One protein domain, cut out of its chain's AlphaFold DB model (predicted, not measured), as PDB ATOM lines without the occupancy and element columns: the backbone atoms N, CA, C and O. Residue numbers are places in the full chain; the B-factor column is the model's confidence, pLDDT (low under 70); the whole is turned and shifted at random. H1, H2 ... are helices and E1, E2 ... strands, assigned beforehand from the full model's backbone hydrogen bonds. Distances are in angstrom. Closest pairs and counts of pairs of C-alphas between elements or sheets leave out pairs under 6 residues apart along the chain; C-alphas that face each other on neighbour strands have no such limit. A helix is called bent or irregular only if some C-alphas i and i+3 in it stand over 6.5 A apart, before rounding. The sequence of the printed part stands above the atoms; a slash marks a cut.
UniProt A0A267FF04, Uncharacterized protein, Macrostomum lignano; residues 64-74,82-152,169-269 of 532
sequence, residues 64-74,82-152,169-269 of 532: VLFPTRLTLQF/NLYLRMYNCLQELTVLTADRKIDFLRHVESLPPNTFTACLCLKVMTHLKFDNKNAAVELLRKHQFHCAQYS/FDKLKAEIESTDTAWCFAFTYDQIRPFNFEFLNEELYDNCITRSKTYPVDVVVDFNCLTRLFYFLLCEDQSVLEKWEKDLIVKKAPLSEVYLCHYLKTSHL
ATOM      1  N   VAL A  64      12.917 -39.431 -14.560       37.28
ATOM      2  CA  VAL A  64      13.583 -39.614 -13.256       37.28
ATOM      3  C   VAL A  64      12.601 -39.417 -12.098       37.28
ATOM      4  O   VAL A  64      12.776 -40.024 -11.045       37.28
ATOM      5  N   LEU A  65      11.538 -38.629 -12.301       35.53
ATOM      6  CA  LEU A  65      10.497 -38.382 -11.295       35.53
ATOM      7  C   LEU A  65       9.382 -39.435 -11.299       35.53
ATOM      8  O   LEU A  65       8.561 -39.453 -10.386       35.53
ATOM      9  N   PHE A  66       9.368 -40.339 -12.282       39.69
ATOM     10  CA  PHE A  66       8.429 -41.455 -12.334       39.69
ATOM     11  C   PHE A  66       9.191 -42.769 -12.139       39.69
ATOM     12  O   PHE A  66       9.720 -43.329 -13.102       39.69
ATOM     13  N   PRO A  67       9.267 -43.296 -10.900       35.31
ATOM     14  CA  PRO A  67       9.827 -44.611 -10.651       35.31
ATOM     15  C   PRO A  67       9.067 -45.612 -11.515       35.31
ATOM     16  O   PRO A  67       7.864 -45.808 -11.336       35.31
ATOM     17  N   THR A  68       9.793 -46.259 -12.423       38.91
ATOM     18  CA  THR A  68       9.349 -47.202 -13.469       38.91
ATOM     19  C   THR A  68       8.573 -48.425 -12.955       38.91
ATOM     20  O   THR A  68       8.302 -49.353 -13.707       38.91
ATOM     21  N   ARG A  69       8.196 -48.461 -11.671       34.28
ATOM     22  CA  ARG A  69       7.403 -49.526 -11.044       34.28
ATOM     23  C   ARG A  69       6.323 -49.065 -10.064       34.28
ATOM     24  O   ARG A  69       5.535 -49.905  -9.643       34.28
ATOM     25  N   LEU A  70       6.230 -47.778  -9.718       33.44
ATOM     26  CA  LEU A  70       5.170 -47.300  -8.816       33.44
ATOM     27  C   LEU A  70       3.862 -46.956  -9.549       33.44
ATOM     28  O   LEU A  70       2.798 -46.985  -8.940       33.44
ATOM     29  N   THR A  71       3.886 -46.730 -10.863       35.78
ATOM     30  CA  THR A  71       2.693 -46.310 -11.620       35.78
ATOM     31  C   THR A  71       1.768 -47.440 -12.076       35.78
ATOM     32  O   THR A  71       0.624 -47.164 -12.423       35.78
ATOM     33  N   LEU A  72       2.179 -48.711 -12.015       34.28
ATOM     34  CA  LEU A  72       1.325 -49.826 -12.470       34.28
ATOM     35  C   LEU A  72       0.614 -50.573 -11.340       34.28
ATOM     36  O   LEU A  72      -0.359 -51.271 -11.598       34.28
ATOM     37  N   GLN A  73       1.050 -50.413 -10.086       30.89
ATOM     38  CA  GLN A  73       0.392 -51.053  -8.936       30.89
ATOM     39  C   GLN A  73      -0.496 -50.111  -8.113       30.89
ATOM     40  O   GLN A  73      -1.295 -50.594  -7.315       30.89
ATOM     41  N   PHE A  74      -0.436 -48.794  -8.343       29.45
ATOM     42  CA  PHE A  74      -1.291 -47.821  -7.648       29.45
ATOM     43  C   PHE A  74      -2.449 -47.261  -8.480       29.45
ATOM     44  O   PHE A  74      -3.269 -46.512  -7.953       29.45
ATOM     45  N   ASN A  82      -5.822 -39.605 -13.848       70.69
ATOM     46  CA  ASN A  82      -4.527 -40.157 -14.232       70.69
ATOM     47  C   ASN A  82      -4.216 -39.883 -15.715       70.69
ATOM     48  O   ASN A  82      -4.779 -40.513 -16.612       70.69
ATOM     49  N   LEU A  83      -3.264 -38.981 -15.963       71.62
ATOM     50  CA  LEU A  83      -2.790 -38.610 -17.297       71.62
ATOM     51  C   LEU A  83      -2.308 -39.804 -18.137       71.62
ATOM     52  O   LEU A  83      -2.587 -39.854 -19.332       71.62
ATOM     53  N   TYR A  84      -1.640 -40.788 -17.525       71.44
ATOM     54  CA  TYR A  84      -1.195 -41.997 -18.228       71.44
ATOM     55  C   TYR A  84      -2.378 -42.839 -18.694       71.44
ATOM     56  O   TYR A  84      -2.366 -43.327 -19.818       71.44
ATOM     57  N   LEU A  85      -3.414 -42.979 -17.860       71.94
ATOM     58  CA  LEU A  85      -4.623 -43.709 -18.235       71.94
ATOM     59  C   LEU A  85      -5.393 -42.969 -19.335       71.94
ATOM     60  O   LEU A  85      -5.833 -43.594 -20.293       71.94
ATOM     61  N   ARG A  86      -5.504 -41.636 -19.243       80.19
ATOM     62  CA  ARG A  86      -6.108 -40.812 -20.303       80.19
ATOM     63  C   ARG A  86      -5.361 -40.971 -21.627       80.19
ATOM     64  O   ARG A  86      -5.991 -41.213 -22.651       80.19
ATOM     65  N   MET A  87      -4.029 -40.903 -21.601       84.00
ATOM     66  CA  MET A  87      -3.195 -41.071 -22.794       84.00
ATOM     67  C   MET A  87      -3.299 -42.485 -23.373       84.00
ATOM     68  O   MET A  87      -3.455 -42.659 -24.580       84.00
ATOM     69  N   TYR A  88      -3.270 -43.499 -22.509       81.88
ATOM     70  CA  TYR A  88      -3.476 -44.891 -22.890       81.88
ATOM     71  C   TYR A  88      -4.827 -45.092 -23.585       81.88
ATOM     72  O   TYR A  88      -4.878 -45.658 -24.675       81.88
ATOM     73  N   ASN A  89      -5.903 -44.567 -22.993       83.75
ATOM     74  CA  ASN A  89      -7.247 -44.639 -23.557       83.75
ATOM     75  C   ASN A  89      -7.327 -43.909 -24.903       83.75
ATOM     76  O   ASN A  89      -7.913 -44.449 -25.832       83.75
ATOM     77  N   CYS A  90      -6.688 -42.741 -25.044       90.25
ATOM     78  CA  CYS A  90      -6.626 -42.027 -26.323       90.25
ATOM     79  C   CYS A  90      -5.946 -42.868 -27.412       90.25
ATOM     80  O   CYS A  90      -6.452 -42.967 -28.529       90.25
ATOM     81  N   LEU A  91      -4.811 -43.498 -27.093       89.44
ATOM     82  CA  LEU A  91      -4.086 -44.359 -28.028       89.44
ATOM     83  C   LEU A  91      -4.900 -45.601 -28.407       89.44
ATOM     84  O   LEU A  91      -4.932 -45.962 -29.583       89.44
ATOM     85  N   GLN A  92      -5.587 -46.232 -27.449       87.62
ATOM     86  CA  GLN A  92      -6.475 -47.361 -27.729       87.62
ATOM     87  C   GLN A  92      -7.682 -46.948 -28.567       87.62
ATOM     88  O   GLN A  92      -7.953 -47.577 -29.587       87.62
ATOM     89  N   GLU A  93      -8.381 -45.879 -28.190       91.12
ATOM     90  CA  GLU A  93      -9.548 -45.391 -28.922       91.12
ATOM     91  C   GLU A  93      -9.174 -45.046 -30.364       91.12
ATOM     92  O   GLU A  93      -9.880 -45.451 -31.281       91.12
ATOM     93  N   LEU A  94      -8.008 -44.435 -30.596       92.56
ATOM     94  CA  LEU A  94      -7.500 -44.151 -31.939       92.56
ATOM     95  C   LEU A  94      -7.331 -45.408 -32.816       92.56
ATOM     96  O   LEU A  94      -7.545 -45.345 -34.032       92.56
ATOM     97  N   THR A  95      -6.989 -46.569 -32.241       89.00
ATOM     98  CA  THR A  95      -6.888 -47.820 -33.022       89.00
ATOM     99  C   THR A  95      -8.246 -48.257 -33.574       89.00
ATOM    100  O   THR A  95      -8.334 -48.640 -34.739       89.00
ATOM    101  N   VAL A  96      -9.321 -48.083 -32.802       89.94
ATOM    102  CA  VAL A  96     -10.688 -48.511 -33.152       89.94
ATOM    103  C   VAL A  96     -11.607 -47.362 -33.592       89.94
ATOM    104  O   VAL A  96     -12.794 -47.577 -33.820       89.94
ATOM    105  N   LEU A  97     -11.077 -46.141 -33.708       93.31
ATOM    106  CA  LEU A  97     -11.852 -44.928 -33.970       93.31
ATOM    107  C   LEU A  97     -12.598 -44.991 -35.312       93.31
ATOM    108  O   LEU A  97     -12.005 -45.264 -36.356       93.31
ATOM    109  N   THR A  98     -13.886 -44.661 -35.291       92.88
ATOM    110  CA  THR A  98     -14.764 -44.596 -36.466       92.88
ATOM    111  C   THR A  98     -15.010 -43.148 -36.908       92.88
ATOM    112  O   THR A  98     -14.801 -42.202 -36.145       92.88
ATOM    113  N   ALA A  99     -15.417 -42.946 -38.168       91.19
ATOM    114  CA  ALA A  99     -15.526 -41.611 -38.769       91.19
ATOM    115  C   ALA A  99     -16.578 -40.717 -38.086       91.19
ATOM    116  O   ALA A  99     -16.360 -39.515 -37.937       91.19
ATOM    117  N   ASP A 100     -17.683 -41.305 -37.628       92.44
ATOM    118  CA  ASP A 100     -18.757 -40.649 -36.873       92.44
ATOM    119  C   ASP A 100     -18.289 -40.148 -35.498       92.44
ATOM    120  O   ASP A 100     -18.698 -39.076 -35.056       92.44
ATOM    121  N   ARG A 101     -17.356 -40.863 -34.858       93.12
ATOM    122  CA  ARG A 101     -16.798 -40.510 -33.542       93.12
ATOM    123  C   ARG A 101     -15.581 -39.590 -33.602       93.12
ATOM    124  O   ARG A 101     -15.101 -39.132 -32.567       93.12
ATOM    125  N   LYS A 102     -15.082 -39.284 -34.801       93.00
ATOM    126  CA  LYS A 102     -13.876 -38.471 -35.015       93.00
ATOM    127  C   LYS A 102     -13.932 -37.124 -34.296       93.00
ATOM    128  O   LYS A 102     -12.945 -36.709 -33.697       93.00
ATOM    129  N   ILE A 103     -15.064 -36.424 -34.381       93.19
ATOM    130  CA  ILE A 103     -15.193 -35.073 -33.817       93.19
ATOM    131  C   ILE A 103     -15.153 -35.132 -32.286       93.19
ATOM    132  O   ILE A 103     -14.471 -34.319 -31.666       93.19
ATOM    133  N   ASP A 104     -15.833 -36.106 -31.681       93.62
ATOM    134  CA  ASP A 104     -15.838 -36.274 -30.228       93.62
ATOM    135  C   ASP A 104     -14.455 -36.685 -29.708       93.62
ATOM    136  O   ASP A 104     -13.994 -36.133 -28.709       93.62
ATOM    137  N   PHE A 105     -13.742 -37.554 -30.434       94.94
ATOM    138  CA  PHE A 105     -12.356 -37.899 -30.117       94.94
ATOM    139  C   PHE A 105     -11.431 -36.677 -30.166       94.94
ATOM    140  O   PHE A 105     -10.664 -36.441 -29.237       94.94
ATOM    141  N   LEU A 106     -11.524 -35.850 -31.214       94.19
ATOM    142  CA  LEU A 106     -10.709 -34.634 -31.321       94.19
ATOM    143  C   LEU A 106     -11.002 -33.643 -30.186       94.19
ATOM    144  O   LEU A 106     -10.061 -33.081 -29.628       94.19
ATOM    145  N   ARG A 107     -12.274 -33.484 -29.790       92.12
ATOM    146  CA  ARG A 107     -12.647 -32.682 -28.611       92.12
ATOM    147  C   ARG A 107     -12.078 -33.270 -27.319       92.12
ATOM    148  O   ARG A 107     -11.626 -32.523 -26.456       92.12
ATOM    149  N   HIS A 108     -12.064 -34.596 -27.186       89.75
ATOM    150  CA  HIS A 108     -11.453 -35.256 -26.035       89.75
ATOM    151  C   HIS A 108      -9.941 -34.998 -25.972       89.75
ATOM    152  O   HIS A 108      -9.438 -34.577 -24.931       89.75
ATOM    153  N   VAL A 109      -9.226 -35.142 -27.090       92.38
ATOM    154  CA  VAL A 109      -7.790 -34.828 -27.181       92.38
ATOM    155  C   VAL A 109      -7.514 -33.353 -26.867       92.38
ATOM    156  O   VAL A 109      -6.514 -33.034 -26.235       92.38
ATOM    157  N   GLU A 110      -8.406 -32.439 -27.254       89.81
ATOM    158  CA  GLU A 110      -8.307 -31.007 -26.925       89.81
ATOM    159  C   GLU A 110      -8.476 -30.686 -25.442       89.81
ATOM    160  O   GLU A 110      -7.989 -29.654 -24.991       89.81
ATOM    161  N   SER A 111      -9.130 -31.568 -24.686       86.62
ATOM    162  CA  SER A 111      -9.324 -31.411 -23.241       86.62
ATOM    163  C   SER A 111      -8.139 -31.899 -22.397       86.62
ATOM    164  O   SER A 111      -8.159 -31.767 -21.171       86.62
ATOM    165  N   LEU A 112      -7.116 -32.486 -23.027       85.19
ATOM    166  CA  LEU A 112      -5.905 -32.922 -22.335       85.19
ATOM    167  C   LEU A 112      -5.103 -31.716 -21.805       85.19
ATOM    168  O   LEU A 112      -5.138 -30.634 -22.396       85.19
ATOM    169  N   PRO A 113      -4.386 -31.881 -20.679       80.00
ATOM    170  CA  PRO A 113      -3.714 -30.771 -20.013       80.00
ATOM    171  C   PRO A 113      -2.587 -30.157 -20.869       80.00
ATOM    172  O   PRO A 113      -1.976 -30.861 -21.683       80.00
ATOM    173  N   PRO A 114      -2.253 -28.863 -20.668       77.19
ATOM    174  CA  PRO A 114      -1.256 -28.147 -21.475       77.19
ATOM    175  C   PRO A 114       0.115 -28.825 -21.538       77.19
ATOM    176  O   PRO A 114       0.785 -28.778 -22.568       77.19
ATOM    177  N   ASN A 115       0.510 -29.520 -20.472       74.19
ATOM    178  CA  ASN A 115       1.772 -30.248 -20.409       74.19
ATOM    179  C   ASN A 115       1.889 -31.460 -21.346       74.19
ATOM    180  O   ASN A 115       2.962 -32.057 -21.425       74.19
ATOM    181  N   THR A 116       0.815 -31.814 -22.058       81.81
ATOM    182  CA  THR A 116       0.786 -32.867 -23.087       81.81
ATOM    183  C   THR A 116       0.685 -32.339 -24.511       81.81
ATOM    184  O   THR A 116       0.374 -33.104 -25.423       81.81
ATOM    185  N   PHE A 117       0.931 -31.047 -24.735       88.12
ATOM    186  CA  PHE A 117       0.735 -30.401 -26.031       88.12
ATOM    187  C   PHE A 117       1.309 -31.195 -27.216       88.12
ATOM    188  O   PHE A 117       0.603 -31.407 -28.206       88.12
ATOM    189  N   THR A 118       2.553 -31.681 -27.121       87.44
ATOM    190  CA  THR A 118       3.180 -32.476 -28.192       87.44
ATOM    191  C   THR A 118       2.425 -33.784 -28.449       87.44
ATOM    192  O   THR A 118       2.184 -34.150 -29.600       87.44
ATOM    193  N   ALA A 119       1.981 -34.471 -27.395       88.69
ATOM    194  CA  ALA A 119       1.178 -35.683 -27.530       88.69
ATOM    195  C   ALA A 119      -0.195 -35.389 -28.159       88.69
ATOM    196  O   ALA A 119      -0.623 -36.104 -29.067       88.69
ATOM    197  N   CYS A 120      -0.852 -34.298 -27.754       92.00
ATOM    198  CA  CYS A 120      -2.114 -33.846 -28.342       92.00
ATOM    199  C   CYS A 120      -1.974 -33.555 -29.838       92.00
ATOM    200  O   CYS A 120      -2.813 -33.985 -30.631       92.00
ATOM    201  N   LEU A 121      -0.908 -32.852 -30.235       93.69
ATOM    202  CA  LEU A 121      -0.618 -32.569 -31.639       93.69
ATOM    203  C   LEU A 121      -0.472 -33.871 -32.437       93.69
ATOM    204  O   LEU A 121      -1.146 -34.036 -33.456       93.69
ATOM    205  N   CYS A 122       0.328 -34.822 -31.947       93.06
ATOM    206  CA  CYS A 122       0.472 -36.133 -32.578       93.06
ATOM    207  C   CYS A 122      -0.854 -36.883 -32.705       93.06
ATOM    208  O   CYS A 122      -1.156 -37.375 -33.787       93.06
ATOM    209  N   LEU A 123      -1.657 -36.961 -31.640       95.00
ATOM    210  CA  LEU A 123      -2.945 -37.662 -31.661       95.00
ATOM    211  C   LEU A 123      -3.899 -37.066 -32.705       95.00
ATOM    212  O   LEU A 123      -4.549 -37.806 -33.449       95.00
ATOM    213  N   LYS A 124      -3.947 -35.734 -32.824       95.81
ATOM    214  CA  LYS A 124      -4.735 -35.056 -33.861       95.81
ATOM    215  C   LYS A 124      -4.212 -35.364 -35.265       95.81
ATOM    216  O   LYS A 124      -5.000 -35.728 -36.136       95.81
ATOM    217  N   VAL A 125      -2.897 -35.275 -35.482       94.56
ATOM    218  CA  VAL A 125      -2.261 -35.612 -36.770       94.56
ATOM    219  C   VAL A 125      -2.570 -37.056 -37.162       94.56
ATOM    220  O   VAL A 125      -3.076 -37.302 -38.252       94.56
ATOM    221  N   MET A 126      -2.363 -38.007 -36.250       94.38
ATOM    222  CA  MET A 126      -2.665 -39.422 -36.463       94.38
ATOM    223  C   MET A 126      -4.148 -39.663 -36.761       94.38
ATOM    224  O   MET A 126      -4.471 -40.479 -37.617       94.38
ATOM    225  N   THR A 127      -5.054 -38.920 -36.120       95.81
ATOM    226  CA  THR A 127      -6.492 -38.977 -36.426       95.81
ATOM    227  C   THR A 127      -6.773 -38.545 -37.863       95.81
ATOM    228  O   THR A 127      -7.547 -39.191 -38.562       95.81
ATOM    229  N   HIS A 128      -6.143 -37.467 -38.336       94.88
ATOM    230  CA  HIS A 128      -6.282 -37.041 -39.728       94.88
ATOM    231  C   HIS A 128      -5.717 -38.075 -40.706       94.88
ATOM    232  O   HIS A 128      -6.381 -38.361 -41.699       94.88
ATOM    233  N   LEU A 129      -4.563 -38.679 -40.403       92.75
ATOM    234  CA  LEU A 129      -3.969 -39.743 -41.221       92.75
ATOM    235  C   LEU A 129      -4.843 -41.004 -41.277       92.75
ATOM    236  O   LEU A 129      -5.033 -41.554 -42.354       92.75
ATOM    237  N   LYS A 130      -5.435 -41.426 -40.150       93.62
ATOM    238  CA  LYS A 130      -6.344 -42.586 -40.088       93.62
ATOM    239  C   LYS A 130      -7.525 -42.467 -41.056       93.62
ATOM    240  O   LYS A 130      -7.979 -43.469 -41.592       93.62
ATOM    241  N   PHE A 131      -8.020 -41.249 -41.263       94.00
ATOM    242  CA  PHE A 131      -9.136 -40.955 -42.166       94.00
ATOM    243  C   PHE A 131      -8.680 -40.368 -43.509       94.00
ATOM    244  O   PHE A 131      -9.442 -39.625 -44.119       94.00
ATOM    245  N   ASP A 132      -7.442 -40.648 -43.928       90.56
ATOM    246  CA  ASP A 132      -6.851 -40.246 -45.216       90.56
ATOM    247  C   ASP A 132      -6.898 -38.728 -45.516       90.56
ATOM    248  O   ASP A 132      -6.844 -38.263 -46.652       90.56
ATOM    249  N   ASN A 133      -6.950 -37.899 -44.469       92.75
ATOM    250  CA  ASN A 133      -6.988 -36.442 -44.579       92.75
ATOM    251  C   ASN A 133      -5.579 -35.838 -44.451       92.75
ATOM    252  O   ASN A 133      -5.323 -35.028 -43.552       92.75
ATOM    253  N   LYS A 134      -4.659 -36.204 -45.355       91.69
ATOM    254  CA  LYS A 134      -3.251 -35.748 -45.317       91.69
ATOM    255  C   LYS A 134      -3.112 -34.218 -45.300       91.69
ATOM    256  O   LYS A 134      -2.326 -33.689 -44.521       91.69
ATOM    257  N   ASN A 135      -3.906 -33.493 -46.091       92.69
ATOM    258  CA  ASN A 135      -3.830 -32.024 -46.159       92.69
ATOM    259  C   ASN A 135      -4.130 -31.355 -44.809       92.69
ATOM    260  O   ASN A 135      -3.407 -30.455 -44.394       92.69
ATOM    261  N   ALA A 136      -5.140 -31.851 -44.088       93.44
ATOM    262  CA  ALA A 136      -5.488 -31.337 -42.767       93.44
ATOM    263  C   ALA A 136      -4.398 -31.647 -41.725       93.44
ATOM    264  O   ALA A 136      -4.112 -30.818 -40.863       93.44
ATOM    265  N   ALA A 137      -3.748 -32.814 -41.827       93.25
ATOM    266  CA  ALA A 137      -2.592 -33.146 -40.995       93.25
ATOM    267  C   ALA A 137      -1.422 -32.169 -41.229       93.25
ATOM    268  O   ALA A 137      -0.821 -31.685 -40.270       93.25
ATOM    269  N   VAL A 138      -1.133 -31.839 -42.491       93.06
ATOM    270  CA  VAL A 138      -0.071 -30.893 -42.872       93.06
ATOM    271  C   VAL A 138      -0.382 -29.469 -42.409       93.06
ATOM    272  O   VAL A 138       0.491 -28.812 -41.844       93.06
ATOM    273  N   GLU A 139      -1.612 -28.983 -42.601       94.00
ATOM    274  CA  GLU A 139      -2.026 -27.666 -42.095       94.00
ATOM    275  C   GLU A 139      -1.877 -27.567 -40.577       94.00
ATOM    276  O   GLU A 139      -1.352 -26.573 -40.066       94.00
ATOM    277  N   LEU A 140      -2.286 -28.616 -39.858       93.50
ATOM    278  CA  LEU A 140      -2.162 -28.671 -38.409       93.50
ATOM    279  C   LEU A 140      -0.693 -28.598 -37.969       93.50
ATOM    280  O   LEU A 140      -0.358 -27.807 -37.090       93.50
ATOM    281  N   LEU A 141       0.194 -29.364 -38.604       90.88
ATOM    282  CA  LEU A 141       1.630 -29.315 -38.323       90.88
ATOM    283  C   LEU A 141       2.210 -27.925 -38.609       90.88
ATOM    284  O   LEU A 141       2.879 -27.355 -37.748       90.88
ATOM    285  N   ARG A 142       1.919 -27.335 -39.774       89.75
ATOM    286  CA  ARG A 142       2.413 -25.997 -40.150       89.75
ATOM    287  C   ARG A 142       1.985 -24.918 -39.158       89.75
ATOM    288  O   ARG A 142       2.801 -24.080 -38.782       89.75
ATOM    289  N   LYS A 143       0.745 -24.980 -38.659       88.62
ATOM    290  CA  LYS A 143       0.236 -24.061 -37.625       88.62
ATOM    291  C   LYS A 143       1.062 -24.101 -36.332       88.62
ATOM    292  O   LYS A 143       1.113 -23.109 -35.609       88.62
ATOM    293  N   HIS A 144       1.723 -25.223 -36.053       85.25
ATOM    294  CA  HIS A 144       2.470 -25.466 -34.821       85.25
ATOM    295  C   HIS A 144       3.986 -25.641 -35.033       85.25
ATOM    296  O   HIS A 144       4.676 -26.064 -34.112       85.25
ATOM    297  N   GLN A 145       4.528 -25.263 -36.201       76.62
ATOM    298  CA  GLN A 145       5.925 -25.526 -36.614       76.62
ATOM    299  C   GLN A 145       7.022 -25.007 -35.667       76.62
ATOM    300  O   GLN A 145       8.159 -25.473 -35.705       76.62
ATOM    301  N   PHE A 146       6.703 -24.033 -34.813       68.44
ATOM    302  CA  PHE A 146       7.652 -23.450 -33.861       68.44
ATOM    303  C   PHE A 146       7.596 -24.085 -32.471       68.44
ATOM    304  O   PHE A 146       8.417 -23.746 -31.617       68.44
ATOM    305  N   HIS A 147       6.651 -24.994 -32.236       77.50
ATOM    306  CA  HIS A 147       6.523 -25.668 -30.955       77.50
ATOM    307  C   HIS A 147       7.692 -26.629 -30.729       77.50
ATOM    308  O   HIS A 147       8.148 -27.309 -31.649       77.50
ATOM    309  N   CYS A 148       8.204 -26.680 -29.504       65.12
ATOM    310  CA  CYS A 148       9.271 -27.595 -29.120       65.12
ATOM    311  C   CYS A 148       8.950 -28.177 -27.748       65.12
ATOM    312  O   CYS A 148       8.798 -27.428 -26.785       65.12
ATOM    313  N   ALA A 149       8.912 -29.507 -27.669       67.56
ATOM    314  CA  ALA A 149       8.804 -30.210 -26.403       67.56
ATOM    315  C   ALA A 149       9.968 -29.835 -25.477       67.56
ATOM    316  O   ALA A 149      11.128 -29.699 -25.900       67.56
ATOM    317  N   GLN A 150       9.658 -29.676 -24.195       64.56
ATOM    318  CA  GLN A 150      10.627 -29.247 -23.208       64.56
ATOM    319  C   GLN A 150      11.307 -30.473 -22.587       64.56
ATOM    320  O   GLN A 150      10.720 -31.239 -21.826       64.56
ATOM    321  N   TYR A 151      12.581 -30.668 -22.936       54.88
ATOM    322  CA  TYR A 151      13.406 -31.773 -22.424       54.88
ATOM    323  C   TYR A 151      13.858 -31.565 -20.973       54.88
ATOM    324  O   TYR A 151      14.254 -32.517 -20.303       54.88
ATOM    325  N   SER A 152      13.842 -30.317 -20.507       53.47
ATOM    326  CA  SER A 152      14.333 -29.931 -19.190       53.47
ATOM    327  C   SER A 152      13.487 -28.805 -18.627       53.47
ATOM    328  O   SER A 152      13.331 -27.768 -19.275       53.47
ATOM    329  N   PHE A 169       8.299 -27.811  -4.248       58.50
ATOM    330  CA  PHE A 169       7.481 -28.847  -4.868       58.50
ATOM    331  C   PHE A 169       6.287 -28.259  -5.628       58.50
ATOM    332  O   PHE A 169       6.061 -28.632  -6.778       58.50
ATOM    333  N   ASP A 170       5.572 -27.301  -5.036       61.53
ATOM    334  CA  ASP A 170       4.426 -26.655  -5.685       61.53
ATOM    335  C   ASP A 170       4.842 -25.850  -6.927       61.53
ATOM    336  O   ASP A 170       4.173 -25.915  -7.958       61.53
ATOM    337  N   LYS A 171       5.991 -25.160  -6.876       64.25
ATOM    338  CA  LYS A 171       6.564 -24.440  -8.025       64.25
ATOM    339  C   LYS A 171       6.966 -25.396  -9.150       64.25
ATOM    340  O   LYS A 171       6.625 -25.161 -10.305       64.25
ATOM    341  N   LEU A 172       7.640 -26.501  -8.820       60.16
ATOM    342  CA  LEU A 172       7.984 -27.556  -9.782       60.16
ATOM    343  C   LEU A 172       6.743 -28.175 -10.415       60.16
ATOM    344  O   LEU A 172       6.711 -28.389 -11.623       60.16
ATOM    345  N   LYS A 173       5.726 -28.462  -9.603       63.72
ATOM    346  CA  LYS A 173       4.462 -29.017 -10.068       63.72
ATOM    347  C   LYS A 173       3.764 -28.055 -11.028       63.72
ATOM    348  O   LYS A 173       3.396 -28.478 -12.118       63.72
ATOM    349  N   ALA A 174       3.655 -26.775 -10.674       65.38
ATOM    350  CA  ALA A 174       3.059 -25.756 -11.533       65.38
ATOM    351  C   ALA A 174       3.816 -25.599 -12.863       65.38
ATOM    352  O   ALA A 174       3.198 -25.505 -13.923       65.38
ATOM    353  N   GLU A 175       5.149 -25.628 -12.831       64.69
ATOM    354  CA  GLU A 175       5.978 -25.568 -14.037       64.69
ATOM    355  C   GLU A 175       5.769 -26.818 -14.910       64.69
ATOM    356  O   GLU A 175       5.535 -26.699 -16.108       64.69
ATOM    357  N   ILE A 176       5.750 -28.022 -14.324       62.88
ATOM    358  CA  ILE A 176       5.468 -29.282 -15.039       62.88
ATOM    359  C   ILE A 176       4.055 -29.297 -15.631       62.88
ATOM    360  O   ILE A 176       3.865 -29.820 -16.722       62.88
ATOM    361  N   GLU A 177       3.057 -28.759 -14.930       66.25
ATOM    362  CA  GLU A 177       1.661 -28.724 -15.386       66.25
ATOM    363  C   GLU A 177       1.416 -27.672 -16.481       66.25
ATOM    364  O   GLU A 177       0.513 -27.840 -17.305       66.25
ATOM    365  N   SER A 178       2.235 -26.618 -16.527       66.25
ATOM    366  CA  SER A 178       2.125 -25.521 -17.497       66.25
ATOM    367  C   SER A 178       3.057 -25.646 -18.708       66.25
ATOM    368  O   SER A 178       2.830 -24.968 -19.711       66.25
ATOM    369  N   THR A 179       4.066 -26.524 -18.661       67.44
ATOM    370  CA  THR A 179       5.041 -26.726 -19.748       67.44
ATOM    371  C   THR A 179       4.903 -28.095 -20.406       67.44
ATOM    372  O   THR A 179       4.630 -29.095 -19.745       67.44
ATOM    373  N   ASP A 180       5.121 -28.159 -21.725       75.56
ATOM    374  CA  ASP A 180       5.018 -29.382 -22.535       75.56
ATOM    375  C   ASP A 180       6.144 -30.383 -22.220       75.56
ATOM    376  O   ASP A 180       7.156 -30.484 -22.918       75.56
ATOM    377  N   THR A 181       5.965 -31.095 -21.112       66.31
ATOM    378  CA  THR A 181       6.939 -31.996 -20.486       66.31
ATOM    379  C   THR A 181       6.510 -33.461 -20.548       66.31
ATOM    380  O   THR A 181       7.351 -34.350 -20.411       66.31
ATOM    381  N   ALA A 182       5.228 -33.737 -20.806       71.00
ATOM    382  CA  ALA A 182       4.655 -35.075 -20.929       71.00
ATOM    383  C   ALA A 182       4.499 -35.470 -22.409       71.00
ATOM    384  O   ALA A 182       3.402 -35.691 -22.918       71.00
ATOM    385  N   TRP A 183       5.634 -35.552 -23.106       72.19
ATOM    386  CA  TRP A 183       5.738 -35.879 -24.535       72.19
ATOM    387  C   TRP A 183       6.196 -37.324 -24.806       72.19
ATOM    388  O   TRP A 183       6.294 -37.734 -25.959       72.19
ATOM    389  N   CYS A 184       6.470 -38.118 -23.768       69.31
ATOM    390  CA  CYS A 184       6.876 -39.517 -23.893       69.31
ATOM    391  C   CYS A 184       6.249 -40.355 -22.774       69.31
ATOM    392  O   CYS A 184       6.260 -39.945 -21.614       69.31
ATOM    393  N   PHE A 185       5.694 -41.516 -23.124       71.62
ATOM    394  CA  PHE A 185       4.920 -42.366 -22.214       71.62
ATOM    395  C   PHE A 185       5.369 -43.819 -22.313       71.62
ATOM    396  O   PHE A 185       5.640 -44.310 -23.403       71.62
ATOM    397  N   ALA A 186       5.394 -44.525 -21.183       66.12
ATOM    398  CA  ALA A 186       5.661 -45.958 -21.123       66.12
ATOM    399  C   ALA A 186       4.435 -46.711 -20.585       66.12
ATOM    400  O   ALA A 186       3.874 -46.332 -19.556       66.12
ATOM    401  N   PHE A 187       4.038 -47.782 -21.272       67.69
ATOM    402  CA  PHE A 187       2.875 -48.611 -20.949       67.69
ATOM    403  C   PHE A 187       3.269 -50.083 -20.884       67.69
ATOM    404  O   PHE A 187       3.952 -50.567 -21.780       67.69
ATOM    405  N   THR A 188       2.796 -50.825 -19.888       65.19
ATOM    406  CA  THR A 188       3.064 -52.267 -19.816       65.19
ATOM    407  C   THR A 188       2.096 -53.053 -20.690       65.19
ATOM    408  O   THR A 188       0.881 -52.902 -20.582       65.19
ATOM    409  N   TYR A 189       2.656 -53.908 -21.540       61.97
ATOM    410  CA  TYR A 189       1.971 -54.774 -22.479       61.97
ATOM    411  C   TYR A 189       2.715 -56.093 -22.682       61.97
ATOM    412  O   TYR A 189       3.918 -56.140 -22.940       61.97
ATOM    413  N   ASP A 190       1.947 -57.176 -22.725       56.22
ATOM    414  CA  ASP A 190       2.479 -58.495 -23.067       56.22
ATOM    415  C   ASP A 190       2.720 -58.645 -24.585       56.22
ATOM    416  O   ASP A 190       3.536 -59.458 -25.028       56.22
ATOM    417  N   GLN A 191       2.066 -57.812 -25.403       56.19
ATOM    418  CA  GLN A 191       2.109 -57.848 -26.871       56.19
ATOM    419  C   GLN A 191       3.216 -56.962 -27.468       56.19
ATOM    420  O   GLN A 191       3.632 -55.973 -26.864       56.19
ATOM    421  N   ILE A 192       3.742 -57.351 -28.638       54.09
ATOM    422  CA  ILE A 192       4.838 -56.634 -29.325       54.09
ATOM    423  C   ILE A 192       4.335 -55.336 -29.966       54.09
ATOM    424  O   ILE A 192       5.004 -54.313 -29.854       54.09
ATOM    425  N   ARG A 193       3.145 -55.367 -30.577       64.31
ATOM    426  CA  ARG A 193       2.459 -54.206 -31.159       64.31
ATOM    427  C   ARG A 193       1.117 -53.995 -30.453       64.31
ATOM    428  O   ARG A 193       0.104 -54.490 -30.936       64.31
ATOM    429  N   PRO A 194       1.091 -53.329 -29.287       66.69
ATOM    430  CA  PRO A 194      -0.145 -53.185 -28.520       66.69
ATOM    431  C   PRO A 194      -1.151 -52.219 -29.150       66.69
ATOM    432  O   PRO A 194      -2.347 -52.312 -28.890       66.69
ATOM    433  N   PHE A 195      -0.672 -51.294 -29.981       77.81
ATOM    434  CA  PHE A 195      -1.508 -50.383 -30.750       77.81
ATOM    435  C   PHE A 195      -1.350 -50.726 -32.227       77.81
ATOM    436  O   PHE A 195      -0.241 -50.638 -32.739       77.81
ATOM    437  N   ASN A 196      -2.407 -51.127 -32.927       77.81
ATOM    438  CA  ASN A 196      -2.312 -51.399 -34.362       77.81
ATOM    439  C   ASN A 196      -2.655 -50.129 -35.159       77.81
ATOM    440  O   ASN A 196      -3.818 -49.866 -35.462       77.81
ATOM    441  N   PHE A 197      -1.650 -49.297 -35.438       82.75
ATOM    442  CA  PHE A 197      -1.811 -48.081 -36.240       82.75
ATOM    443  C   PHE A 197      -1.496 -48.362 -37.709       82.75
ATOM    444  O   PHE A 197      -0.452 -47.960 -38.208       82.75
ATOM    445  N   GLU A 198      -2.413 -49.031 -38.406       80.50
ATOM    446  CA  GLU A 198      -2.242 -49.439 -39.815       80.50
ATOM    447  C   GLU A 198      -2.013 -48.261 -40.779       80.50
ATOM    448  O   GLU A 198      -1.448 -48.426 -41.853       80.50
ATOM    449  N   PHE A 199      -2.428 -47.057 -40.384       81.81
ATOM    450  CA  PHE A 199      -2.230 -45.817 -41.138       81.81
ATOM    451  C   PHE A 199      -0.833 -45.194 -40.947       81.81
ATOM    452  O   PHE A 199      -0.515 -44.194 -41.590       81.81
ATOM    453  N   LEU A 200      -0.008 -45.728 -40.041       79.88
ATOM    454  CA  LEU A 200       1.397 -45.350 -39.909       79.88
ATOM    455  C   LEU A 200       2.269 -46.333 -40.693       79.88
ATOM    456  O   LEU A 200       2.074 -47.542 -40.624       79.88
ATOM    457  N   ASN A 201       3.283 -45.815 -41.386       71.12
ATOM    458  CA  ASN A 201       4.345 -46.646 -41.954       71.12
ATOM    459  C   ASN A 201       5.037 -47.445 -40.826       71.12
ATOM    460  O   ASN A 201       5.277 -46.903 -39.744       71.12
ATOM    461  N   GLU A 202       5.386 -48.707 -41.090       66.69
ATOM    462  CA  GLU A 202       6.139 -49.568 -40.171       66.69
ATOM    463  C   GLU A 202       7.407 -48.898 -39.633       66.69
ATOM    464  O   GLU A 202       7.705 -49.015 -38.447       66.69
ATOM    465  N   GLU A 203       8.109 -48.117 -40.458       61.62
ATOM    466  CA  GLU A 203       9.288 -47.374 -40.008       61.62
ATOM    467  C   GLU A 203       8.955 -46.339 -38.925       61.62
ATOM    468  O   GLU A 203       9.725 -46.164 -37.982       61.62
ATOM    469  N   LEU A 204       7.815 -45.651 -39.019       66.75
ATOM    470  CA  LEU A 204       7.393 -44.701 -37.984       66.75
ATOM    471  C   LEU A 204       7.043 -45.435 -36.696       66.75
ATOM    472  O   LEU A 204       7.444 -45.026 -35.604       66.75
ATOM    473  N   TYR A 205       6.317 -46.540 -36.846       70.00
ATOM    474  CA  TYR A 205       5.878 -47.361 -35.735       70.00
ATOM    475  C   TYR A 205       7.071 -47.913 -34.953       70.00
ATOM    476  O   TYR A 205       7.207 -47.645 -33.763       70.00
ATOM    477  N   ASP A 206       7.988 -48.602 -35.629       66.94
ATOM    478  CA  ASP A 206       9.092 -49.322 -34.995       66.94
ATOM    479  C   ASP A 206      10.172 -48.405 -34.402       66.94
ATOM    480  O   ASP A 206      11.052 -48.884 -33.688       66.94
ATOM    481  N   ASN A 207      10.153 -47.102 -34.699       65.81
ATOM    482  CA  ASN A 207      11.094 -46.147 -34.113       65.81
ATOM    483  C   ASN A 207      10.466 -45.271 -33.013       65.81
ATOM    484  O   ASN A 207      11.169 -44.910 -32.070       65.81
ATOM    485  N   CYS A 208       9.175 -44.931 -33.105       69.56
ATOM    486  CA  CYS A 208       8.494 -44.086 -32.113       69.56
ATOM    487  C   CYS A 208       7.692 -44.869 -31.075       69.56
ATOM    488  O   CYS A 208       7.395 -44.329 -30.012       69.56
ATOM    489  N   ILE A 209       7.326 -46.114 -31.381       74.38
ATOM    490  CA  ILE A 209       6.552 -47.010 -30.522       74.38
ATOM    491  C   ILE A 209       7.387 -48.273 -30.333       74.38
ATOM    492  O   ILE A 209       7.328 -49.221 -31.112       74.38
ATOM    493  N   THR A 210       8.234 -48.270 -29.306       66.38
ATOM    494  CA  THR A 210       9.268 -49.300 -29.132       66.38
ATOM    495  C   THR A 210       9.139 -50.020 -27.809       66.38
ATOM    496  O   THR A 210       8.760 -49.438 -26.799       66.38
ATOM    497  N   ARG A 211       9.514 -51.300 -27.775       61.69
ATOM    498  CA  ARG A 211       9.698 -51.987 -26.496       61.69
ATOM    499  C   ARG A 211      10.919 -51.439 -25.769       61.69
ATOM    500  O   ARG A 211      12.003 -51.316 -26.344       61.69
ATOM    501  N   SER A 212      10.756 -51.176 -24.479       56.91
ATOM    502  CA  SER A 212      11.860 -50.829 -23.598       56.91
ATOM    503  C   SER A 212      12.863 -51.981 -23.560       56.91
ATOM    504  O   SER A 212      12.530 -53.127 -23.259       56.91
ATOM    505  N   LYS A 213      14.133 -51.673 -23.842       51.00
ATOM    506  CA  LYS A 213      15.229 -52.654 -23.755       51.00
ATOM    507  C   LYS A 213      15.456 -53.122 -22.319       51.00
ATOM    508  O   LYS A 213      15.827 -54.268 -22.092       51.00
ATOM    509  N   THR A 214      15.238 -52.224 -21.361       44.22
ATOM    510  CA  THR A 214      15.423 -52.481 -19.930       44.22
ATOM    511  C   THR A 214      14.264 -53.294 -19.361       44.22
ATOM    512  O   THR A 214      14.466 -54.151 -18.502       44.22
ATOM    513  N   TYR A 215      13.053 -53.055 -19.867       52.06
ATOM    514  CA  TYR A 215      11.833 -53.722 -19.430       52.06
ATOM    515  C   TYR A 215      11.062 -54.219 -20.659       52.06
ATOM    516  O   TYR A 215      10.226 -53.496 -21.183       52.06
ATOM    517  N   PRO A 216      11.315 -55.454 -21.132       55.25
ATOM    518  CA  PRO A 216      10.746 -55.963 -22.390       55.25
ATOM    519  C   PRO A 216       9.212 -56.043 -22.447       55.25
ATOM    520  O   PRO A 216       8.657 -56.273 -23.519       55.25
ATOM    521  N   VAL A 217       8.552 -55.896 -21.296       57.28
ATOM    522  CA  VAL A 217       7.093 -55.816 -21.151       57.28
ATOM    523  C   VAL A 217       6.565 -54.387 -21.266       57.28
ATOM    524  O   VAL A 217       5.362 -54.200 -21.285       57.28
ATOM    525  N   ASP A 218       7.424 -53.373 -21.342       61.12
ATOM    526  CA  ASP A 218       7.005 -51.981 -21.472       61.12
ATOM    527  C   ASP A 218       7.158 -51.517 -22.918       61.12
ATOM    528  O   ASP A 218       8.185 -51.745 -23.559       61.12
ATOM    529  N   VAL A 219       6.142 -50.828 -23.419       64.81
ATOM    530  CA  VAL A 219       6.119 -50.153 -24.712       64.81
ATOM    531  C   VAL A 219       6.173 -48.652 -24.474       64.81
ATOM    532  O   VAL A 219       5.352 -48.091 -23.753       64.81
ATOM    533  N   VAL A 220       7.166 -48.016 -25.079       70.44
ATOM    534  CA  VAL A 220       7.450 -46.589 -25.011       70.44
ATOM    535  C   VAL A 220       6.915 -45.921 -26.270       70.44
ATOM    536  O   VAL A 220       7.270 -46.326 -27.375       70.44
ATOM    537  N   VAL A 221       6.087 -44.897 -26.089       76.69
ATOM    538  CA  VAL A 221       5.567 -44.023 -27.141       76.69
ATOM    539  C   VAL A 221       6.216 -42.652 -26.990       76.69
ATOM    540  O   VAL A 221       5.964 -41.949 -26.010       76.69
ATOM    541  N   ASP A 222       7.048 -42.274 -27.957       77.62
ATOM    542  CA  ASP A 222       7.745 -40.988 -27.996       77.62
ATOM    543  C   ASP A 222       7.075 -40.034 -28.997       77.62
ATOM    544  O   ASP A 222       7.322 -40.085 -30.206       77.62
ATOM    545  N   PHE A 223       6.210 -39.152 -28.489       83.06
ATOM    546  CA  PHE A 223       5.466 -38.202 -29.316       83.06
ATOM    547  C   PHE A 223       6.330 -37.056 -29.835       83.06
ATOM    548  O   PHE A 223       6.030 -36.486 -30.882       83.06
ATOM    549  N   ASN A 224       7.418 -36.710 -29.151       80.38
ATOM    550  CA  ASN A 224       8.336 -35.688 -29.642       80.38
ATOM    551  C   ASN A 224       9.128 -36.206 -30.852       80.38
ATOM    552  O   ASN A 224       9.232 -35.510 -31.863       80.38
ATOM    553  N   CYS A 225       9.596 -37.453 -30.790       75.56
ATOM    554  CA  CYS A 225      10.157 -38.146 -31.944       75.56
ATOM    555  C   CYS A 225       9.126 -38.222 -33.085       75.56
ATOM    556  O   CYS A 225       9.391 -37.754 -34.192       75.56
ATOM    557  N   LEU A 226       7.906 -38.689 -32.793       83.88
ATOM    558  CA  LEU A 226       6.837 -38.831 -33.785       83.88
ATOM    559  C   LEU A 226       6.448 -37.497 -34.452       83.88
ATOM    560  O   LEU A 226       6.250 -37.446 -35.664       83.88
ATOM    561  N   THR A 227       6.403 -36.401 -33.692       87.81
ATOM    562  CA  THR A 227       6.134 -35.051 -34.217       87.81
ATOM    563  C   THR A 227       7.185 -34.634 -35.243       87.81
ATOM    564  O   THR A 227       6.841 -34.163 -36.327       87.81
ATOM    565  N   ARG A 228       8.473 -34.838 -34.941       82.50
ATOM    566  CA  ARG A 228       9.576 -34.497 -35.855       82.50
ATOM    567  C   ARG A 228       9.515 -35.322 -37.138       82.50
ATOM    568  O   ARG A 228       9.743 -34.783 -38.217       82.50
ATOM    569  N   LEU A 229       9.134 -36.594 -37.031       79.06
ATOM    570  CA  LEU A 229       8.897 -37.445 -38.195       79.06
ATOM    571  C   LEU A 229       7.720 -36.979 -39.039       79.06
ATOM    572  O   LEU A 229       7.811 -37.001 -40.262       79.06
ATOM    573  N   PHE A 230       6.633 -36.530 -38.413       86.38
ATOM    574  CA  PHE A 230       5.507 -35.972 -39.148       86.38
ATOM    575  C   PHE A 230       5.891 -34.706 -39.908       86.38
ATOM    576  O   PHE A 230       5.550 -34.592 -41.082       86.38
ATOM    577  N   TYR A 231       6.644 -33.790 -39.298       85.62
ATOM    578  CA  TYR A 231       7.168 -32.632 -40.024       85.62
ATOM    579  C   TYR A 231       8.039 -33.043 -41.210       85.62
ATOM    580  O   TYR A 231       7.876 -32.528 -42.314       85.62
ATOM    581  N   PHE A 232       8.931 -34.002 -40.996       79.44
ATOM    582  CA  PHE A 232       9.837 -34.449 -42.034       79.44
ATOM    583  C   PHE A 232       9.116 -35.162 -43.195       79.44
ATOM    584  O   PHE A 232       9.334 -34.820 -44.352       79.44
ATOM    585  N   LEU A 233       8.227 -36.118 -42.908       78.25
ATOM    586  CA  LEU A 233       7.579 -36.949 -43.932       78.25
ATOM    587  C   LEU A 233       6.321 -36.330 -44.549       78.25
ATOM    588  O   LEU A 233       5.995 -36.630 -45.696       78.25
ATOM    589  N   LEU A 234       5.562 -35.533 -43.793       83.94
ATOM    590  CA  LEU A 234       4.297 -34.961 -44.272       83.94
ATOM    591  C   LEU A 234       4.467 -33.536 -44.782       83.94
ATOM    592  O   LEU A 234       3.830 -33.179 -45.770       83.94
ATOM    593  N   CYS A 235       5.297 -32.728 -44.113       83.31
ATOM    594  CA  CYS A 235       5.561 -31.348 -44.521       83.31
ATOM    595  C   CYS A 235       6.797 -31.213 -45.420       83.31
ATOM    596  O   CYS A 235       7.026 -30.110 -45.911       83.31
ATOM    597  N   GLU A 236       7.561 -32.296 -45.625       78.94
ATOM    598  CA  GLU A 236       8.800 -32.326 -46.422       78.94
ATOM    599  C   GLU A 236       9.856 -31.314 -45.930       78.94
ATOM    600  O   GLU A 236      10.711 -30.849 -46.681       78.94
ATOM    601  N   ASP A 237       9.810 -30.964 -44.639       77.06
ATOM    602  CA  ASP A 237      10.700 -29.971 -44.044       77.06
ATOM    603  C   ASP A 237      12.025 -30.612 -43.606       77.06
ATOM    604  O   ASP A 237      12.159 -31.168 -42.511       77.06
ATOM    605  N   GLN A 238      13.036 -30.522 -44.471       70.94
ATOM    606  CA  GLN A 238      14.382 -31.030 -44.189       70.94
ATOM    607  C   GLN A 238      15.099 -30.258 -43.068       70.94
ATOM    608  O   GLN A 238      15.943 -30.832 -42.371       70.94
ATOM    609  N   SER A 239      14.744 -28.987 -42.835       76.19
ATOM    610  CA  SER A 239      15.386 -28.153 -41.807       76.19
ATOM    611  C   SER A 239      15.140 -28.691 -40.391       76.19
ATOM    612  O   SER A 239      15.961 -28.513 -39.483       76.19
ATOM    613  N   VAL A 240      14.052 -29.445 -40.212       75.00
ATOM    614  CA  VAL A 240      13.702 -30.120 -38.958       75.00
ATOM    615  C   VAL A 240      14.752 -31.151 -38.573       75.00
ATOM    616  O   VAL A 240      15.102 -31.229 -37.395       75.00
ATOM    617  N   LEU A 241      15.319 -31.892 -39.531       69.25
ATOM    618  CA  LEU A 241      16.373 -32.868 -39.243       69.25
ATOM    619  C   LEU A 241      17.677 -32.187 -38.809       69.25
ATOM    620  O   LEU A 241      18.384 -32.694 -37.942       69.25
ATOM    621  N   GLU A 242      18.014 -31.027 -39.376       68.69
ATOM    622  CA  GLU A 242      19.190 -30.257 -38.950       68.69
ATOM    623  C   GLU A 242      19.036 -29.681 -37.548       68.69
ATOM    624  O   GLU A 242      19.959 -29.758 -36.733       68.69
ATOM    625  N   LYS A 243      17.861 -29.121 -37.253       73.25
ATOM    626  CA  LYS A 243      17.536 -28.631 -35.914       73.25
ATOM    627  C   LYS A 243      17.506 -29.781 -34.908       73.25
ATOM    628  O   LYS A 243      18.001 -29.622 -33.794       73.25
ATOM    629  N   TRP A 244      16.985 -30.942 -35.305       73.25
ATOM    630  CA  TRP A 244      16.947 -32.138 -34.470       73.25
ATOM    631  C   TRP A 244      18.333 -32.660 -34.136       73.25
ATOM    632  O   TRP A 244      18.626 -32.841 -32.962       73.25
ATOM    633  N   GLU A 245      19.223 -32.797 -35.112       66.06
ATOM    634  CA  GLU A 245      20.604 -33.206 -34.857       66.06
ATOM    635  C   GLU A 245      21.309 -32.256 -33.873       66.06
ATOM    636  O   GLU A 245      21.922 -32.704 -32.901       66.06
ATOM    637  N   LYS A 246      21.159 -30.936 -34.062       67.25
ATOM    638  CA  LYS A 246      21.708 -29.929 -33.139       67.25
ATOM    639  C   LYS A 246      21.140 -30.085 -31.725       67.25
ATOM    640  O   LYS A 246      21.907 -30.085 -30.762       67.25
ATOM    641  N   ASP A 247      19.823 -30.247 -31.598       65.50
ATOM    642  CA  ASP A 247      19.154 -30.490 -30.316       65.50
ATOM    643  C   ASP A 247      19.697 -31.748 -29.622       65.50
ATOM    644  O   ASP A 247      20.007 -31.711 -28.432       65.50
ATOM    645  N   LEU A 248      19.827 -32.850 -30.363       63.72
ATOM    646  CA  LEU A 248      20.254 -34.149 -29.845       63.72
ATOM    647  C   LEU A 248      21.691 -34.113 -29.307       63.72
ATOM    648  O   LEU A 248      21.957 -34.661 -28.232       63.72
ATOM    649  N   ILE A 249      22.596 -33.432 -30.019       55.06
ATOM    650  CA  ILE A 249      24.000 -33.250 -29.617       55.06
ATOM    651  C   ILE A 249      24.092 -32.398 -28.347       55.06
ATOM    652  O   ILE A 249      24.774 -32.775 -27.393       55.06
ATOM    653  N   VAL A 250      23.389 -31.260 -28.311       54.75
ATOM    654  CA  VAL A 250      23.428 -30.329 -27.170       54.75
ATOM    655  C   VAL A 250      22.807 -30.958 -25.919       54.75
ATOM    656  O   VAL A 250      23.317 -30.770 -24.814       54.75
ATOM    657  N   LYS A 251      21.730 -31.733 -26.082       52.09
ATOM    658  CA  LYS A 251      20.929 -32.273 -24.972       52.09
ATOM    659  C   LYS A 251      21.335 -33.684 -24.532       52.09
ATOM    660  O   LYS A 251      20.735 -34.203 -23.597       52.09
ATOM    661  N   LYS A 252      22.357 -34.297 -25.154       48.69
ATOM    662  CA  LYS A 252      22.803 -35.685 -24.884       48.69
ATOM    663  C   LYS A 252      21.641 -36.689 -24.919       48.69
ATOM    664  O   LYS A 252      21.470 -37.491 -24.001       48.69
ATOM    665  N   ALA A 253      20.822 -36.591 -25.957       49.56
ATOM    666  CA  ALA A 253      19.609 -37.384 -26.106       49.56
ATOM    667  C   ALA A 253      19.886 -38.901 -26.254       49.56
ATOM    668  O   ALA A 253      21.021 -39.303 -26.539       49.56
ATOM    669  N   PRO A 254      18.865 -39.766 -26.075       48.19
ATOM    670  CA  PRO A 254      19.005 -41.209 -26.246       48.19
ATOM    671  C   PRO A 254      19.506 -41.587 -27.648       48.19
ATOM    672  O   PRO A 254      19.026 -41.075 -28.659       48.19
ATOM    673  N   LEU A 255      20.425 -42.557 -27.721       46.97
ATOM    674  CA  LEU A 255      21.052 -43.026 -28.971       46.97
ATOM    675  C   LEU A 255      20.053 -43.458 -30.065       46.97
ATOM    676  O   LEU A 255      20.393 -43.430 -31.244       46.97
ATOM    677  N   SER A 256      18.837 -43.874 -29.695       46.69
ATOM    678  CA  SER A 256      17.774 -44.269 -30.630       46.69
ATOM    679  C   SER A 256      17.171 -43.095 -31.406       46.69
ATOM    680  O   SER A 256      16.886 -43.249 -32.589       46.69
ATOM    681  N   GLU A 257      17.018 -41.922 -30.787       50.50
ATOM    682  CA  GLU A 257      16.551 -40.720 -31.495       50.50
ATOM    683  C   GLU A 257      17.639 -40.188 -32.436       50.50
ATOM    684  O   GLU A 257      17.358 -39.775 -33.560       50.50
ATOM    685  N   VAL A 258      18.903 -40.281 -32.010       55.16
ATOM    686  CA  VAL A 258      20.056 -39.926 -32.847       55.16
ATOM    687  C   VAL A 258      20.162 -40.830 -34.070       55.16
ATOM    688  O   VAL A 258      20.358 -40.350 -35.185       55.16
ATOM    689  N   TYR A 259      19.967 -42.134 -33.871       54.81
ATOM    690  CA  TYR A 259      19.880 -43.125 -34.941       54.81
ATOM    691  C   TYR A 259      18.823 -42.764 -35.979       54.81
ATOM    692  O   TYR A 259      19.117 -42.738 -37.172       54.81
ATOM    693  N   LEU A 260      17.612 -42.452 -35.525       55.22
ATOM    694  CA  LEU A 260      16.504 -42.167 -36.417       55.22
ATOM    695  C   LEU A 260      16.718 -40.872 -37.207       55.22
ATOM    696  O   LEU A 260      16.517 -40.855 -38.419       55.22
ATOM    697  N   CYS A 261      17.191 -39.814 -36.544       59.97
ATOM    698  CA  CYS A 261      17.490 -38.543 -37.195       59.97
ATOM    699  C   CYS A 261      18.557 -38.702 -38.291       59.97
ATOM    700  O   CYS A 261      18.398 -38.176 -39.392       59.97
ATOM    701  N   HIS A 262      19.634 -39.447 -38.017       58.12
ATOM    702  CA  HIS A 262      20.675 -39.702 -39.013       58.12
ATOM    703  C   HIS A 262      20.199 -40.618 -40.140       58.12
ATOM    704  O   HIS A 262      20.477 -40.310 -41.296       58.12
ATOM    705  N   TYR A 263      19.452 -41.684 -39.827       56.25
ATOM    706  CA  TYR A 263      18.845 -42.556 -40.833       56.25
ATOM    707  C   TYR A 263      18.010 -41.742 -41.814       56.25
ATOM    708  O   TYR A 263      18.277 -41.773 -43.005       56.25
ATOM    709  N   LEU A 264      17.083 -40.920 -41.330       57.31
ATOM    710  CA  LEU A 264      16.189 -40.150 -42.196       57.31
ATOM    711  C   LEU A 264      16.918 -39.113 -43.044       57.31
ATOM    712  O   LEU A 264      16.568 -38.939 -44.210       57.31
ATOM    713  N   LYS A 265      17.979 -38.489 -42.514       63.06
ATOM    714  CA  LYS A 265      18.869 -37.668 -43.344       63.06
ATOM    715  C   LYS A 265      19.451 -38.506 -44.479       63.06
ATOM    716  O   LYS A 265      19.315 -38.151 -45.640       63.06
ATOM    717  N   THR A 266      20.043 -39.655 -44.167       55.28
ATOM    718  CA  THR A 266      20.686 -40.504 -45.180       55.28
ATOM    719  C   THR A 266      19.709 -41.156 -46.168       55.28
ATOM    720  O   THR A 266      20.062 -41.335 -47.330       55.28
ATOM    721  N   SER A 267      18.483 -41.471 -45.742       54.12
ATOM    722  CA  SER A 267      17.471 -42.204 -46.520       54.12
ATOM    723  C   SER A 267      16.652 -41.330 -47.466       54.12
ATOM    724  O   SER A 267      15.958 -41.852 -48.339       54.12
ATOM    725  N   HIS A 268      16.739 -40.008 -47.336       53.03
ATOM    726  CA  HIS A 268      15.996 -39.063 -48.178       53.03
ATOM    727  C   HIS A 268      16.880 -38.034 -48.882       53.03
ATOM    728  O   HIS A 268      16.380 -37.275 -49.708       53.03
ATOM    729  N   LEU A 269      18.185 -38.020 -48.604       52.78
ATOM    730  CA  LEU A 269      19.123 -37.239 -49.396       52.78
ATOM    731  C   LEU A 269      19.313 -37.858 -50.791       52.78
ATOM    732  O   LEU A 269      19.338 -39.096 -50.912       52.78
TER     733      LEU A 269
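This is residues 64 to 74, 82 to 152 and 169 to 269 of the 532 residues of an uncharacterized protein of Macrostomum lignano (UniProt A0A267FF04). H3 is the core of a helical body, with H1, H2 and H4 packed round it at small angles and H7 packed on it more steeply; H7, H8 and H9 make an up-and-down bundle, each running against the one before it. A small antiparallel sheet, order E1 E3 E2, sits at the first end of H7 with H6 beside it, and residues 169 to 174 of H5 stick out. The printed part has 183 residues with nine named helices and three named strands, in the order H1 H2 H3 H4 H5 E1 H6 E2 E3 H7 H8 H9, mostly helix. It is compact, with a radius of gyration of the C-alphas of 16.1 A and spans of 47 by 44 by 35 A.

Start at H1, residues 83 to 96, whose residues 90 to 94 alone touch H3, residues 114 to 130, closest at C-alphas 94 and 127, 6.9 A. H3, the hub, is irregular, C-alphas 115 and 118 being 8.2 A apart. It forms helical hairpins with H2, residues 102 to 110, closest C-alphas 109 and 120, 5.9 A, and H4, residues 134 to 143, closest C-alphas 125 and 137, 4.9 A. H5, residues 169 to 178, touches H3 only at their ends, closest C-alphas 115 and 177, 5.3 A. Next, E1, residues 184 to 188, is antiparallel to E3, residues 218 to 222, with N 185 and O 221 at 2.9 A; E3 forms a hairpin with E2, residues 209 to 211, with N 220 and O 210 at 2.7 A. H6, residues 202 to 208, stands at the sheet's level, height over the sheet 1.6 A, from a local plane through 6 C-alphas, only just enough. H7, residues 223 to 234, touches H3 at a steep tilt of 41 degrees, closest C-alphas 119 and 223, 5.3 A, and touches H6, closest C-alphas 208 and 226, 5.8 A. Hairpins join H7 to H8, residues 239 to 251, and H8 to H9, residues 255 to 268, closest C-alphas 241 and 261, 6.1 A. Every O i to N i+4 pair is within hydrogen-bond range in H2 and H4 to H9, but 9 of 10 in H1 and 11 of 13 in H3.

Find C-alpha 83 at (-2.790, -38.610, -17.297), where H1 begins its 20.3 A. H3 runs 24.1 A from C-alpha 114 at (-1.256, -28.147, -21.475). H8 spans 18.2 A, and H9 runs 20.3 A to C-alpha 268 at (15.996, -39.063, -48.178).

The farthest C-alphas, 74 and 269, are 47.7 A apart. The printed part has two cuts: one after residue 74, with the C-alphas of residues 74 and 82 lying 10.6 A apart across it, and one after residue 152, with the C-alphas of residues 152 and 169 lying 15.9 A apart across it. The link E1 to H6 is long. Mean pLDDT of the printed part is 72.2; 82 residues are under 70, among them 64 to 74 and 245 to 269.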